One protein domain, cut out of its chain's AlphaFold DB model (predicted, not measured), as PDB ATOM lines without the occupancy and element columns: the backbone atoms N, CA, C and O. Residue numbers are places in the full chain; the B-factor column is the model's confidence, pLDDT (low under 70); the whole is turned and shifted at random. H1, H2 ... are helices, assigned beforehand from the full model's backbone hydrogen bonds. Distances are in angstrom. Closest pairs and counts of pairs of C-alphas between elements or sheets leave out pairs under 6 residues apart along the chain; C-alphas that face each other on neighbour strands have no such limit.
ATOM      1  N   ARG A  91      -4.621  -3.464 -12.687       92.69
ATOM      2  CA  ARG A  91      -4.863  -4.873 -13.054       92.69
ATOM      3  C   ARG A  91      -5.701  -5.036 -14.326       92.69
ATOM      4  O   ARG A  91      -5.588  -6.035 -15.029       92.69
ATOM      5  N   HIS A  92      -6.573  -4.073 -14.614       94.38
ATOM      6  CA  HIS A  92      -7.353  -4.049 -15.850       94.38
ATOM      7  C   HIS A  92      -6.498  -3.622 -17.045       94.38
ATOM      8  O   HIS A  92      -6.674  -4.175 -18.129       94.38
ATOM      9  N   TRP A  93      -5.554  -2.701 -16.832       93.19
ATOM     10  CA  TRP A  93      -4.518  -2.378 -17.807       93.19
ATOM     11  C   TRP A  93      -3.630  -3.584 -18.112       93.19
ATOM     12  O   TRP A  93      -3.481  -3.926 -19.281       93.19
ATOM     13  N   ASP A  94      -3.144  -4.296 -17.091       93.25
ATOM     14  CA  ASP A  94      -2.377  -5.539 -17.265       93.25
ATOM     15  C   ASP A  94      -3.163  -6.577 -18.065       93.25
ATOM     16  O   ASP A  94      -2.643  -7.201 -18.989       93.25
ATOM     17  N   PHE A  95      -4.444  -6.763 -17.734       94.12
ATOM     18  CA  PHE A  95      -5.306  -7.681 -18.467       94.12
ATOM     19  C   PHE A  95      -5.435  -7.285 -19.940       94.12
ATOM     20  O   PHE A  95      -5.285  -8.145 -20.807       94.12
ATOM     21  N   ALA A  96      -5.687  -6.007 -20.230       92.69
ATOM     22  CA  ALA A  96      -5.776  -5.503 -21.596       92.69
ATOM     23  C   ALA A  96      -4.452  -5.691 -22.354       92.69
ATOM     24  O   ALA A  96      -4.472  -6.145 -23.495       92.69
ATOM     25  N   PHE A  97      -3.320  -5.442 -21.691       91.12
ATOM     26  CA  PHE A  97      -1.978  -5.659 -22.220       91.12
ATOM     27  C   PHE A  97      -1.722  -7.123 -22.583       91.12
ATOM     28  O   PHE A  97      -1.457  -7.446 -23.743       91.12
ATOM     29  N   TYR A  98      -1.876  -8.036 -21.620       90.44
ATOM     30  CA  TYR A  98      -1.679  -9.465 -21.858       90.44
ATOM     31  C   TYR A  98      -2.700 -10.046 -22.827       90.44
ATOM     32  O   TYR A  98      -2.415 -11.046 -23.479       90.44
ATOM     33  N   TYR A  99      -3.891  -9.458 -22.921       90.06
ATOM     34  CA  TYR A  99      -4.868  -9.857 -23.919       90.06
ATOM     35  C   TYR A  99      -4.443  -9.397 -25.311       90.06
ATOM     36  O   TYR A  99      -4.428 -10.216 -26.221       90.06
ATOM     37  N   ALA A 100      -4.052  -8.134 -25.484       85.75
ATOM     38  CA  ALA A 100      -3.681  -7.559 -26.776       85.75
ATOM     39  C   ALA A 100      -2.356  -8.098 -27.339       85.75
ATOM     40  O   ALA A 100      -2.202  -8.161 -28.554       85.75
ATOM     41  N   LEU A 101      -1.424  -8.524 -26.482       80.50
ATOM     42  CA  LEU A 101      -0.165  -9.174 -26.879       80.50
ATOM     43  C   LEU A 101      -0.181 -10.697 -26.695       80.50
ATOM     44  O   LEU A 101       0.800 -11.374 -26.983       80.50
ATOM     45  N   GLY A 102      -1.286 -11.251 -26.197       76.44
ATOM     46  CA  GLY A 102      -1.389 -12.666 -25.860       76.44
ATOM     47  C   GLY A 102      -1.533 -13.580 -27.069       76.44
ATOM     48  O   GLY A 102      -1.956 -13.167 -28.148       76.44
ATOM     49  N   GLU A 103      -1.245 -14.858 -26.851       68.19
ATOM     50  CA  GLU A 103      -1.348 -15.906 -27.863       68.19
ATOM     51  C   GLU A 103      -2.786 -16.108 -28.364       68.19
ATOM     52  O   GLU A 103      -3.774 -16.037 -27.612       68.19
ATOM     53  N   PHE A 104      -2.892 -16.438 -29.650       64.06
ATOM     54  CA  PHE A 104      -4.127 -16.922 -30.247       64.06
ATOM     55  C   PHE A 104      -4.519 -18.297 -29.670       64.06
ATOM     56  O   PHE A 104      -3.702 -19.053 -29.130       64.06
ATOM     57  N   GLY A 105      -5.816 -18.608 -29.686       56.69
ATOM     58  CA  GLY A 105      -6.306 -19.924 -29.278       56.69
ATOM     59  C   GLY A 105      -5.713 -21.045 -30.145       56.69
ATOM     60  O   GLY A 105      -5.274 -20.790 -31.262       56.69
ATOM     61  N   PRO A 106      -5.682 -22.302 -29.667       48.09
ATOM     62  CA  PRO A 106      -5.395 -23.419 -30.558       48.09
ATOM     63  C   PRO A 106      -6.587 -23.617 -31.515       48.09
ATOM     64  O   PRO A 106      -7.742 -23.491 -31.094       48.09
ATOM     65  N   GLY A 107      -6.309 -23.902 -32.789       49.84
ATOM     66  CA  GLY A 107      -7.308 -24.203 -33.821       49.84
ATOM     67  C   GLY A 107      -7.123 -23.383 -35.100       49.84
ATOM     68  O   GLY A 107      -6.804 -22.198 -35.034       49.84
ATOM     69  N   LEU A 108      -7.378 -24.009 -36.254       41.00
ATOM     70  CA  LEU A 108      -7.167 -23.455 -37.604       41.00
ATOM     71  C   LEU A 108      -7.937 -22.139 -37.881       41.00
ATOM     72  O   LEU A 108      -7.610 -21.419 -38.815       41.00
ATOM     73  N   PHE A 109      -8.923 -21.804 -37.039       45.28
ATOM     74  CA  PHE A 109      -9.763 -20.599 -37.125       45.28
ATOM     75  C   PHE A 109      -9.838 -19.822 -35.800       45.28
ATOM     76  O   PHE A 109     -10.779 -19.063 -35.548       45.28
ATOM     77  N   SER A 110      -8.876 -20.025 -34.895       49.97
ATOM     78  CA  SER A 110      -8.891 -19.415 -33.563       49.97
ATOM     79  C   SER A 110      -8.356 -17.976 -33.594       49.97
ATOM     80  O   SER A 110      -7.384 -17.625 -32.934       49.97
ATOM     81  N   PHE A 111      -9.051 -17.088 -34.311       53.47
ATOM     82  CA  PHE A 111      -8.783 -15.640 -34.302       53.47
ATOM     83  C   PHE A 111      -9.029 -14.994 -32.922       53.47
ATOM     84  O   PHE A 111      -8.756 -13.813 -32.708       53.47
ATOM     85  N   LYS A 112      -9.556 -15.762 -31.957       62.16
ATOM     86  CA  LYS A 112      -9.807 -15.322 -30.585       62.16
ATOM     87  C   LYS A 112      -8.601 -15.627 -29.700       62.16
ATOM     88  O   LYS A 112      -8.238 -16.782 -29.478       62.16
ATOM     89  N   ARG A 113      -8.015 -14.569 -29.139       72.44
ATOM     90  CA  ARG A 113      -6.918 -14.655 -28.166       72.44
ATOM     91  C   ARG A 113      -7.352 -15.359 -26.883       72.44
ATOM     92  O   ARG A 113      -8.515 -15.268 -26.468       72.44
ATOM     93  N   ARG A 114      -6.418 -16.051 -26.224       81.62
ATOM     94  CA  ARG A 114      -6.680 -16.822 -24.995       81.62
ATOM     95  C   ARG A 114      -6.926 -15.901 -23.793       81.62
ATOM     96  O   ARG A 114      -6.056 -15.696 -22.952       81.62
ATOM     97  N   ALA A 115      -8.156 -15.404 -23.667       85.25
ATOM     98  CA  ALA A 115      -8.558 -14.461 -22.619       85.25
ATOM     99  C   ALA A 115      -8.267 -14.949 -21.188       85.25
ATOM    100  O   ALA A 115      -7.894 -14.161 -20.324       85.25
ATOM    101  N   TYR A 116      -8.396 -16.253 -20.928       87.88
ATOM    102  CA  TYR A 116      -8.136 -16.803 -19.595       87.88
ATOM    103  C   TYR A 116      -6.649 -16.756 -19.210       87.88
ATOM    104  O   TYR A 116      -6.345 -16.575 -18.037       87.88
ATOM    105  N   VAL A 117      -5.729 -16.882 -20.175       89.19
ATOM    106  CA  VAL A 117      -4.279 -16.802 -19.921       89.19
ATOM    107  C   VAL A 117      -3.908 -15.373 -19.543       89.19
ATOM    108  O   VAL A 117      -3.226 -15.158 -18.545       89.19
ATOM    109  N   ALA A 118      -4.434 -14.392 -20.285       90.62
ATOM    110  CA  ALA A 118      -4.279 -12.979 -19.954       90.62
ATOM    111  C   ALA A 118      -4.822 -12.659 -18.551       90.62
ATOM    112  O   ALA A 118      -4.178 -11.954 -17.778       90.62
ATOM    113  N   TYR A 119      -5.970 -13.242 -18.190       92.62
ATOM    114  CA  TYR A 119      -6.548 -13.093 -16.855       92.62
ATOM    115  C   TYR A 119      -5.656 -13.671 -15.758       92.62
ATOM    116  O   TYR A 119      -5.421 -12.999 -14.763       92.62
ATOM    117  N   GLN A 120      -5.125 -14.884 -15.929       92.69
ATOM    118  CA  GLN A 120      -4.253 -15.501 -14.922       92.69
ATOM    119  C   GLN A 120      -2.928 -14.747 -14.748       92.69
ATOM    120  O   GLN A 120      -2.424 -14.665 -13.632       92.69
ATOM    121  N   ARG A 121      -2.391 -14.145 -15.818       90.94
ATOM    122  CA  ARG A 121      -1.205 -13.275 -15.734       90.94
ATOM    123  C   ARG A 121      -1.501 -11.959 -15.015       90.94
ATOM    124  O   ARG A 121      -0.726 -11.546 -14.159       90.94
ATOM    125  N   ALA A 122      -2.631 -11.322 -15.320       92.56
ATOM    126  CA  ALA A 122      -3.033 -10.075 -14.671       92.56
ATOM    127  C   ALA A 122      -3.435 -10.279 -13.200       92.56
ATOM    128  O   ALA A 122      -3.150  -9.431 -12.355       92.56
ATOM    129  N   PHE A 123      -4.062 -11.412 -12.877       93.12
ATOM    130  CA  PHE A 123      -4.570 -11.765 -11.551       93.12
ATOM    131  C   PHE A 123      -3.945 -13.080 -11.054       93.12
ATOM    132  O   PHE A 123      -4.615 -14.114 -11.058       93.12
ATOM    133  N   PRO A 124      -2.687 -13.062 -10.574       89.12
ATOM    134  CA  PRO A 124      -1.975 -14.278 -10.165       89.12
ATOM    135  C   PRO A 124      -2.610 -15.034  -8.981       89.12
ATOM    136  O   PRO A 124      -2.297 -16.201  -8.755       89.12
ATOM    137  N   SER A 125      -3.547 -14.426  -8.246       89.81
ATOM    138  CA  SER A 125      -4.355 -15.130  -7.239       89.81
ATOM    139  C   SER A 125      -5.357 -16.125  -7.847       89.81
ATOM    140  O   SER A 125      -5.809 -17.048  -7.168       89.81
ATOM    141  N   ALA A 126      -5.706 -15.987  -9.129       88.44
ATOM    142  CA  ALA A 126      -6.686 -16.829  -9.805       88.44
ATOM    143  C   ALA A 126      -6.070 -18.145 -10.318       88.44
ATOM    144  O   ALA A 126      -5.680 -18.273 -11.480       88.44
ATOM    145  N   ARG A 127      -6.036 -19.168  -9.456       86.00
ATOM    146  CA  ARG A 127      -5.475 -20.492  -9.792       86.00
ATOM    147  C   ARG A 127      -6.402 -21.362 -10.654       86.00
ATOM    148  O   ARG A 127      -5.928 -22.146 -11.470       86.00
ATOM    149  N   SER A 128      -7.723 -21.212 -10.524       92.00
ATOM    150  CA  SER A 128      -8.695 -22.029 -11.269       92.00
ATOM    151  C   SER A 128      -8.840 -21.587 -12.728       92.00
ATOM    152  O   SER A 128      -9.251 -20.460 -13.015       92.00
ATOM    153  N   LYS A 129      -8.593 -22.512 -13.666       87.81
ATOM    154  CA  LYS A 129      -8.739 -22.277 -15.114       87.81
ATOM    155  C   LYS A 129     -10.188 -21.995 -15.522       87.81
ATOM    156  O   LYS A 129     -10.432 -21.115 -16.347       87.81
ATOM    157  N   ALA A 130     -11.152 -22.726 -14.960       88.44
ATOM    158  CA  ALA A 130     -12.573 -22.529 -15.257       88.44
ATOM    159  C   ALA A 130     -13.062 -21.163 -14.746       88.44
ATOM    160  O   ALA A 130     -13.694 -20.413 -15.493       88.44
ATOM    161  N   GLY A 131     -12.673 -20.797 -13.519       89.69
ATOM    162  CA  GLY A 131     -12.965 -19.480 -12.948       89.69
ATOM    163  C   GLY A 131     -12.342 -18.346 -13.763       89.69
ATOM    164  O   GLY A 131     -13.026 -17.385 -14.108       89.69
ATOM    165  N   ALA A 132     -11.076 -18.493 -14.166       91.19
ATOM    166  CA  ALA A 132     -10.392 -17.515 -15.008       91.19
ATOM    167  C   ALA A 132     -11.087 -17.319 -16.365       91.19
ATOM    168  O   ALA A 132     -11.244 -16.184 -16.805       91.19
ATOM    169  N   LYS A 133     -11.562 -18.391 -17.017       89.88
ATOM    170  CA  LYS A 133     -12.340 -18.287 -18.267       89.88
ATOM    171  C   LYS A 133     -13.620 -17.470 -18.077       89.88
ATOM    172  O   LYS A 133     -13.884 -16.563 -18.869       89.88
ATOM    173  N   ALA A 134     -14.397 -17.771 -17.037       90.75
ATOM    174  CA  ALA A 134     -15.643 -17.062 -16.754       90.75
ATOM    175  C   ALA A 134     -15.392 -15.579 -16.427       90.75
ATOM    176  O   ALA A 134     -16.043 -14.698 -16.992       90.75
ATOM    177  N   SER A 135     -14.408 -15.290 -15.573       92.75
ATOM    178  CA  SER A 135     -14.049 -13.921 -15.189       92.75
ATOM    179  C   SER A 135     -13.477 -13.114 -16.351       92.75
ATOM    180  O   SER A 135     -13.888 -11.973 -16.552       92.75
ATOM    181  N   ALA A 136     -12.610 -13.708 -17.174       92.25
ATOM    182  CA  ALA A 136     -12.087 -13.065 -18.378       92.25
ATOM    183  C   ALA A 136     -13.214 -12.703 -19.358       92.25
ATOM    184  O   ALA A 136     -13.255 -11.585 -19.865       92.25
ATOM    185  N   SER A 137     -14.167 -13.617 -19.578       90.56
ATOM    186  CA  SER A 137     -15.342 -13.365 -20.422       90.56
ATOM    187  C   SER A 137     -16.181 -12.192 -19.903       90.56
ATOM    188  O   SER A 137     -16.587 -11.325 -20.677       90.56
ATOM    189  N   ARG A 138     -16.386 -12.102 -18.582       92.62
ATOM    190  CA  ARG A 138     -17.081 -10.966 -17.953       92.62
ATOM    191  C   ARG A 138     -16.308  -9.655 -18.112       92.62
ATOM    192  O   ARG A 138     -16.935  -8.636 -18.390       92.62
ATOM    193  N   LEU A 139     -14.980  -9.670 -17.959       93.12
ATOM    194  CA  LEU A 139     -14.144  -8.478 -18.138       93.12
ATOM    195  C   LEU A 139     -14.171  -7.965 -19.578       93.12
ATOM    196  O   LEU A 139     -14.325  -6.768 -19.776       93.12
ATOM    197  N   LEU A 140     -14.110  -8.844 -20.582       90.94
ATOM    198  CA  LEU A 140     -14.153  -8.446 -21.998       90.94
ATOM    199  C   LEU A 140     -15.451  -7.731 -22.407       90.94
ATOM    200  O   LEU A 140     -15.474  -7.015 -23.406       90.94
ATOM    201  N   ARG A 141     -16.534  -7.909 -21.643       89.88
ATOM    202  CA  ARG A 141     -17.811  -7.211 -21.858       89.88
ATOM    203  C   ARG A 141     -17.851  -5.819 -21.226       89.88
ATOM    204  O   ARG A 141     -18.820  -5.095 -21.427       89.88
ATOM    205  N   LYS A 142     -16.857  -5.447 -20.415       91.69
ATOM    206  CA  LYS A 142     -16.835  -4.144 -19.746       91.69
ATOM    207  C   LYS A 142     -16.317  -3.062 -20.707       91.69
ATOM    208  O   LYS A 142     -15.227  -3.239 -21.253       91.69
ATOM    209  N   PRO A 143     -17.022  -1.924 -20.864       90.88
ATOM    210  CA  PRO A 143     -16.634  -0.874 -21.813       90.88
ATOM    211  C   PRO A 143     -15.218  -0.334 -21.593       90.88
ATOM    212  O   PRO A 143     -14.458  -0.171 -22.541       90.88
ATOM    213  N   HIS A 144     -14.821  -0.129 -20.335       91.81
ATOM    214  CA  HIS A 144     -13.488   0.378 -20.002       91.81
ATOM    215  C   HIS A 144     -12.366  -0.616 -20.332       91.81
ATOM    216  O   HIS A 144     -11.256  -0.206 -20.647       91.81
ATOM    217  N   ILE A 145     -12.649  -1.922 -20.309       93.69
ATOM    218  CA  ILE A 145     -11.694  -2.952 -20.744       93.69
ATOM    219  C   ILE A 145     -11.554  -2.938 -22.263       93.69
ATOM    220  O   ILE A 145     -10.443  -3.037 -22.772       93.69
ATOM    221  N   GLN A 146     -12.662  -2.793 -22.990       91.81
ATOM    222  CA  GLN A 146     -12.635  -2.692 -24.449       91.81
ATOM    223  C   GLN A 146     -11.844  -1.463 -24.906       91.81
ATOM    224  O   GLN A 146     -11.002  -1.592 -25.792       91.81
ATOM    225  N   ALA A 147     -12.041  -0.322 -24.238       92.75
ATOM    226  CA  ALA A 147     -11.246   0.885 -24.444       92.75
ATOM    227  C   ALA A 147      -9.751   0.607 -24.232       92.75
ATOM    228  O   ALA A 147      -8.946   0.810 -25.138       92.75
ATOM    229  N   ALA A 148      -9.378   0.045 -23.075       93.19
ATOM    230  CA  ALA A 148      -7.987  -0.285 -22.765       93.19
ATOM    231  C   ALA A 148      -7.354  -1.245 -23.786       93.19
ATOM    232  O   ALA A 148      -6.186  -1.086 -24.140       93.19
ATOM    233  N   ILE A 149      -8.109  -2.231 -24.281       91.31
ATOM    234  CA  ILE A 149      -7.641  -3.164 -25.314       91.31
ATOM    235  C   ILE A 149      -7.381  -2.424 -26.628       91.31
ATOM    236  O   ILE A 149      -6.316  -2.610 -27.214       91.31
ATOM    237  N   GLN A 150      -8.310  -1.577 -27.086       90.44
ATOM    238  CA  GLN A 150      -8.110  -0.809 -28.319       90.44
ATOM    239  C   GLN A 150      -6.944   0.165 -28.201       90.44
ATOM    240  O   GLN A 150      -6.122   0.221 -29.110       90.44
ATOM    241  N   TRP A 151      -6.817   0.849 -27.063       90.81
ATOM    242  CA  TRP A 151      -5.669   1.704 -26.770       90.81
ATOM    243  C   TRP A 151      -4.355   0.937 -26.840       90.81
ATOM    244  O   TRP A 151      -3.402   1.371 -27.477       90.81
ATOM    245  N   THR A 152      -4.311  -0.237 -26.206       89.00
ATOM    246  CA  THR A 152      -3.117  -1.082 -26.222       89.00
ATOM    247  C   THR A 152      -2.766  -1.481 -27.646       89.00
ATOM    248  O   THR A 152      -1.608  -1.400 -28.026       89.00
ATOM    249  N   PHE A 153      -3.746  -1.879 -28.454       87.00
ATOM    250  CA  PHE A 153      -3.459  -2.192 -29.841       87.00
ATOM    251  C   PHE A 153      -3.004  -0.977 -30.654       87.00
ATOM    252  O   PHE A 153      -2.094  -1.126 -31.461       87.00
ATOM    253  N   ALA A 154      -3.597   0.201 -30.443       86.25
ATOM    254  CA  ALA A 154      -3.185   1.428 -31.125       86.25
ATOM    255  C   ALA A 154      -1.703   1.717 -30.869       86.25
ATOM    256  O   ALA A 154      -0.940   1.901 -31.809       86.25
ATOM    257  N   LYS A 155      -1.258   1.595 -29.608       84.25
ATOM    258  CA  LYS A 155       0.156   1.767 -29.231       84.25
ATOM    259  C   LYS A 155       1.135   0.901 -30.023       84.25
ATOM    260  O   LYS A 155       2.282   1.300 -30.183       84.25
ATOM    261  N   PHE A 156       0.725  -0.294 -30.445       78.50
ATOM    262  CA  PHE A 156       1.611  -1.241 -31.128       78.50
ATOM    263  C   PHE A 156       1.425  -1.278 -32.643       78.50
ATOM    264  O   PHE A 156       2.332  -1.714 -33.346       78.50
ATOM    265  N   CYS A 157       0.255  -0.893 -33.145       77.25
ATOM    266  CA  CYS A 157      -0.106  -1.073 -34.547       77.25
ATOM    267  C   CYS A 157      -0.238   0.236 -35.322       77.25
ATOM    268  O   CYS A 157      -0.202   0.185 -36.547       77.25
ATOM    269  N   ASP A 158      -0.407   1.368 -34.640       74.94
ATOM    270  CA  ASP A 158      -0.715   2.643 -35.277       74.94
ATOM    271  C   ASP A 158       0.539   3.541 -35.164       74.94
ATOM    272  O   ASP A 158       0.759   4.153 -34.115       74.94
ATOM    273  N   PRO A 159       1.395   3.607 -36.207       65.12
ATOM    274  CA  PRO A 159       2.707   4.268 -36.145       65.12
ATOM    275  C   PRO A 159       2.642   5.787 -35.931       65.12
ATOM    276  O   PRO A 159       3.632   6.383 -35.517       65.12
ATOM    277  N   GLU A 160       1.486   6.407 -36.172       64.06
ATOM    278  CA  GLU A 160       1.248   7.849 -36.001       64.06
ATOM    279  C   GLU A 160       0.823   8.230 -34.572       64.06
ATOM    280  O   GLU A 160       0.764   9.408 -34.222       64.06
ATOM    281  N   THR A 161       0.544   7.245 -33.714       62.88
ATOM    282  CA  THR A 161       0.131   7.503 -32.331       62.88
ATOM    283  C   THR A 161       1.374   7.790 -31.489       62.88
ATOM    284  O   THR A 161       2.021   6.849 -31.026       62.88
ATOM    285  N   ASP A 162       1.716   9.060 -31.233       65.62
ATOM    286  CA  ASP A 162       2.762   9.392 -30.251       65.62
ATOM    287  C   ASP A 162       2.267   9.119 -28.820       65.62
ATOM    288  O   ASP A 162       1.823   9.978 -28.053       65.62
ATOM    289  N   TYR A 163       2.329   7.844 -28.452       63.81
ATOM    290  CA  TYR A 163       1.869   7.315 -27.179       63.81
ATOM    291  C   TYR A 163       2.724   7.764 -25.986       63.81
ATOM    292  O   TYR A 163       2.366   7.460 -24.846       63.81
ATOM    293  N   LYS A 164       3.863   8.438 -26.212       63.25
ATOM    294  CA  LYS A 164       4.673   9.013 -25.127       63.25
ATOM    295  C   LYS A 164       4.066  10.313 -24.605       63.25
ATOM    296  O   LYS A 164       4.282  10.646 -23.443       63.25
ATOM    297  N   VAL A 165       3.281  11.003 -25.432       68.31
ATOM    298  CA  VAL A 165       2.601  12.255 -25.077       68.31
ATOM    299  C   VAL A 165       1.270  11.980 -24.374       68.31
ATOM    300  O   VAL A 165       0.907  12.674 -23.424       68.31
ATOM    301  N   HIS A 166       0.560  10.925 -24.781       73.06
ATOM    302  CA  HIS A 166      -0.776  10.616 -24.273       73.06
ATOM    303  C   HIS A 166      -0.775   9.447 -23.279       73.06
ATOM    304  O   HIS A 166      -0.448   8.309 -23.618       73.06
ATOM    305  N   ASN A 167      -1.223   9.705 -22.047       80.88
ATOM    306  CA  ASN A 167      -1.409   8.678 -21.019       80.88
ATOM    307  C   ASN A 167      -2.841   8.707 -20.454       80.88
ATOM    308  O   ASN A 167      -3.037   9.148 -19.315       80.88
ATOM    309  N   PRO A 168      -3.845   8.284 -21.245       87.81
ATOM    310  CA  PRO A 168      -5.241   8.344 -20.836       87.81
ATOM    311  C   PRO A 168      -5.509   7.391 -19.666       87.81
ATOM    312  O   PRO A 168      -5.023   6.257 -19.628       87.81
ATOM    313  N   GLN A 169      -6.288   7.854 -18.694       88.56
ATOM    314  CA  GLN A 169      -6.596   7.135 -17.459       88.56
ATOM    315  C   GLN A 169      -8.011   6.555 -17.451       88.56
ATOM    316  O   GLN A 169      -8.255   5.564 -16.749       88.56
ATOM    317  N   THR A 170      -8.942   7.161 -18.190       91.75
ATOM    318  CA  THR A 170     -10.364   6.779 -18.250       91.75
ATOM    319  C   THR A 170     -10.732   6.178 -19.607       91.75
ATOM    320  O   THR A 170      -9.946   6.224 -20.553       91.75
ATOM    321  N   ALA A 171     -11.919   5.569 -19.719       91.62
ATOM    322  CA  ALA A 171     -12.360   5.036 -21.003       91.62
ATOM    323  C   ALA A 171     -12.690   6.164 -21.989       91.62
ATOM    324  O   ALA A 171     -12.322   6.056 -23.153       91.62
ATOM    325  N   THR A 172     -13.343   7.235 -21.526       90.56
ATOM    326  CA  THR A 172     -13.620   8.439 -22.334       90.56
ATOM    327  C   THR A 172     -12.348   9.032 -22.923       90.56
ATOM    328  O   THR A 172     -12.242   9.119 -24.140       90.56
ATOM    329  N   GLU A 173     -11.338   9.299 -22.091       90.12
ATOM    330  CA  GLU A 173     -10.060   9.862 -22.541       90.12
ATOM    331  C   GLU A 173      -9.393   8.993 -23.611       90.12
ATOM    332  O   GLU A 173      -8.858   9.521 -24.584       90.12
ATOM    333  N   ILE A 174      -9.431   7.662 -23.465       91.69
ATOM    334  CA  ILE A 174      -8.905   6.742 -24.482       91.69
ATOM    335  C   ILE A 174      -9.617   6.953 -25.815       91.69
ATOM    336  O   ILE A 174      -8.970   7.072 -26.850       91.69
ATOM    337  N   TRP A 175     -10.943   6.936 -25.791       92.38
ATOM    338  CA  TRP A 175     -11.759   6.988 -26.992       92.38
ATOM    339  C   TRP A 175     -11.642   8.335 -27.699       92.38
ATOM    340  O   TRP A 175     -11.416   8.347 -28.908       92.38
ATOM    341  N   ASP A 176     -11.678   9.434 -26.947       90.00
ATOM    342  CA  ASP A 176     -11.461  10.783 -27.473       90.00
ATOM    343  C   ASP A 176     -10.059  10.929 -28.074       90.00
ATOM    344  O   ASP A 176      -9.906  11.506 -29.147       90.00
ATOM    345  N   THR A 177      -9.035  10.347 -27.435       89.25
ATOM    346  CA  THR A 177      -7.660  10.359 -27.964       89.25
ATOM    347  C   THR A 177      -7.541   9.520 -29.236       89.25
ATOM    348  O   THR A 177      -6.920   9.937 -30.204       89.25
ATOM    349  N   LEU A 178      -8.139   8.327 -29.278       88.94
ATOM    350  CA  LEU A 178      -8.134   7.501 -30.491       88.94
ATOM    351  C   LEU A 178      -8.859   8.197 -31.646       88.94
ATOM    352  O   LEU A 178      -8.427   8.075 -32.791       88.94
ATOM    353  N   HIS A 179      -9.945   8.909 -31.346       88.31
ATOM    354  CA  HIS A 179     -10.687   9.687 -32.324       88.31
ATOM    355  C   HIS A 179      -9.878  10.887 -32.830       88.31
ATOM    356  O   HIS A 179      -9.758  11.067 -34.039       88.31
ATOM    357  N   SER A 180      -9.271  11.672 -31.932       87.06
ATOM    358  CA  SER A 180      -8.472  12.847 -32.308       87.06
ATOM    359  C   SER A 180      -7.239  12.490 -33.139       87.06
ATOM    360  O   SER A 180      -6.833  13.271 -33.995       87.06
ATOM    361  N   LEU A 181      -6.679  11.297 -32.930       85.62
ATOM    362  CA  LEU A 181      -5.572  10.752 -33.716       85.62
ATOM    363  C   LEU A 181      -6.014  10.102 -35.038       85.62
ATOM    364  O   LEU A 181      -5.175   9.586 -35.767       85.62
ATOM    365  N   GLY A 182      -7.314  10.062 -35.348       84.94
ATOM    366  CA  GLY A 182      -7.823   9.437 -36.573       84.94
ATOM    367  C   GLY A 182      -7.641   7.913 -36.630       84.94
ATOM    368  O   GLY A 182      -7.734   7.320 -37.706       84.94
ATOM    369  N   SER A 183      -7.401   7.248 -35.495       84.94
ATOM    370  CA  SER A 183      -7.174   5.801 -35.466       84.94
ATOM    371  C   SER A 183      -8.424   5.042 -35.914       84.94
ATOM    372  O   SER A 183      -9.527   5.241 -35.395       84.94
ATOM    373  N   TRP A 184      -8.247   4.056 -36.803       85.00
ATOM    374  CA  TRP A 184      -9.312   3.119 -37.191       85.00
ATOM    375  C   TRP A 184      -9.987   2.462 -35.976       85.00
ATOM    376  O   TRP A 184     -11.167   2.103 -36.010       85.00
ATOM    377  N   ARG A 185      -9.252   2.311 -34.869       84.56
ATOM    378  CA  ARG A 185      -9.722   1.646 -33.652       84.56
ATOM    379  C   ARG A 185     -10.795   2.436 -32.920       84.56
ATOM    380  O   ARG A 185     -11.592   1.810 -32.221       84.56
ATOM    381  N   ALA A 186     -10.897   3.749 -33.142       85.31
ATOM    382  CA  ALA A 186     -11.985   4.578 -32.621       85.31
ATOM    383  C   ALA A 186     -13.372   4.078 -33.073       85.31
ATOM    384  O   ALA A 186     -14.354   4.218 -32.346       85.31
ATOM    385  N   ARG A 187     -13.464   3.372 -34.213       83.56
ATOM    386  CA  ARG A 187     -14.711   2.732 -34.683       83.56
ATOM    387  C   ARG A 187     -15.249   1.669 -33.725       83.56
ATOM    388  O   ARG A 187     -16.441   1.372 -33.761       83.56
ATOM    389  N   GLY A 188     -14.381   1.098 -32.888       81.00
ATOM    390  CA  GLY A 188     -14.743   0.143 -31.844       81.00
ATOM    391  C   GLY A 188     -15.399   0.778 -30.614       81.00
ATOM    392  O   GLY A 188     -15.777   0.040 -29.703       81.00
ATOM    393  N   ALA A 189     -15.523   2.109 -30.566       83.44
ATOM    394  CA  ALA A 189     -16.158   2.804 -29.459       83.44
ATOM    395  C   ALA A 189     -17.649   2.425 -29.326       83.44
ATOM    396  O   ALA A 189     -18.331   2.161 -30.328       83.44
ATOM    397  N   PRO A 190     -18.195   2.410 -28.095       82.69
ATOM    398  CA  PRO A 190     -19.620   2.204 -27.873       82.69
ATOM    399  C   PRO A 190     -20.466   3.201 -28.673       82.69
ATOM    400  O   PRO A 190     -20.058   4.340 -28.878       82.69
ATOM    401  N   TYR A 191     -21.672   2.795 -29.085       82.38
ATOM    402  CA  TYR A 191     -22.574   3.652 -29.867       82.38
ATOM    403  C   TYR A 191     -22.764   5.042 -29.241       82.38
ATOM    404  O   TYR A 191     -22.565   6.040 -29.916       82.38
ATOM    405  N   TRP A 192     -23.040   5.107 -27.937       78.31
ATOM    406  CA  TRP A 192     -23.264   6.366 -27.220       78.31
ATOM    407  C   TRP A 192     -22.049   7.307 -27.176       78.31
ATOM    408  O   TRP A 192     -22.239   8.496 -26.967       78.31
ATOM    409  N   MET A 193     -20.822   6.809 -27.372       77.50
ATOM    410  CA  MET A 193     -19.647   7.677 -27.537       77.50
ATOM    411  C   MET A 193     -19.501   8.162 -28.975       77.50
ATOM    412  O   MET A 193     -19.212   9.328 -29.192       77.50
ATOM    413  N   ARG A 194     -19.764   7.287 -29.953       76.19
ATOM    414  CA  ARG A 194     -19.687   7.634 -31.379       76.19
ATOM    415  C   ARG A 194     -20.713   8.679 -31.811       76.19
ATOM    416  O   ARG A 194     -20.510   9.297 -32.836       76.19
ATOM    417  N   VAL A 195     -21.807   8.849 -31.066       75.81
ATOM    418  CA  VAL A 195     -22.829   9.880 -31.335       75.81
ATOM    419  C   VAL A 195     -22.355  11.286 -30.931       75.81
ATOM    420  O   VAL A 195     -22.930  12.270 -31.378       75.81
ATOM    421  N   ASN A 196     -21.316  11.396 -30.095       68.88
ATOM    422  CA  ASN A 196     -20.782  12.682 -29.633       68.88
ATOM    423  C   ASN A 196     -19.685  13.257 -30.549       68.88
ATOM    424  O   ASN A 196     -19.147  14.319 -30.234       68.88
TER     425      ASN A 196
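Overview. This is residues 91 to 196 of the 197 residues of an uncharacterized protein of Verrucomicrobiales bacterium (UniProt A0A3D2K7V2). Four helices, H2, H1, H4 and H5, stand in a row, each crossing the next at a steep tilt, with H4 and H1 in the middle. H3 crosses H2 at one end of the row, the short H6 packs on H4 and H5 at the other, and the four-residue H7 lies beyond H5 and H6. The long link of residues 101 to 114 loops out beyond H1 and H2. The printed part has 106 residues with seven named helices, H1 to H7 in order along the chain, and no named strand; its class is all helix. The whole is compact, with a radius of gyration of the C-alphas of 14.4 A and spans of 40 by 27 by 27 A.

Along the chain. Find C-alpha 91 at (-4.863, -4.873, -13.054); from there H1, residues 91 to 100, runs 14.0 A to C-alpha 100. Next come H2, residues 115 to 122, 10.6 A long, and H3, residues 129 to 140, 16.4 A long. Look for C-alpha 143 at (-16.634, -0.874, -21.813), where H4, residues 143 to 157, begins its 20.9 A. H5 holds residues 171 to 180 and is 14.3 A long, H6 holds residues 184 to 188, and H7, residues 191 to 194, ends at C-alpha 194, (-19.687, 7.634, -31.379).

Arrangement. Start at the hub, H4, which touches H1, H5 and H6. Its closest C-alphas to H1 are those of Ile 149 and Ala 96, 4.8 A apart; the two run the same way at a steep tilt of 49 degrees. H4 and H5 also run the same way, at a steep tilt of 40 degrees, with the C-alphas of His 144 and Ala 171 closest at 4.9 A. H4 touches H6 with residues 150 to 154 alone, closest at the C-alphas of Gln 150 and Arg 185, 6.1 A. H1 touches H2 at Tyr 98 and Ala 118, whose C-alphas are 4.8 A apart, opposite ways at a steep tilt of 46 degrees. H2 and H3 touch and are about perpendicular at 85 degrees, with the C-alphas of Tyr 116 and Lys 133 closest at 4.7 A. H7 is close to H5 but not clearly touching; the C-alphas of Trp 175 and Met 193 are closest at 7.9 A. In H1, H2, H3 and H5 every O i to N i+4 pair is within hydrogen-bond range; in H4 10 of 11 are, in H6 0 of 1 beside 2 of 2 O i to N i+3 pairs, and H7 is too short for an i+4 pair.

Size, cuts and confidence. The C-alphas of Arg 127 and Asn 196 are the two farthest apart, 41.6 A. The printed part has no cut; the links from H1 to H2 and from H4 to H5 are long. Look to residues 103 to 112, 159 to 165 and 196 for pLDDT under 70; the mean of the printed part is 82.8.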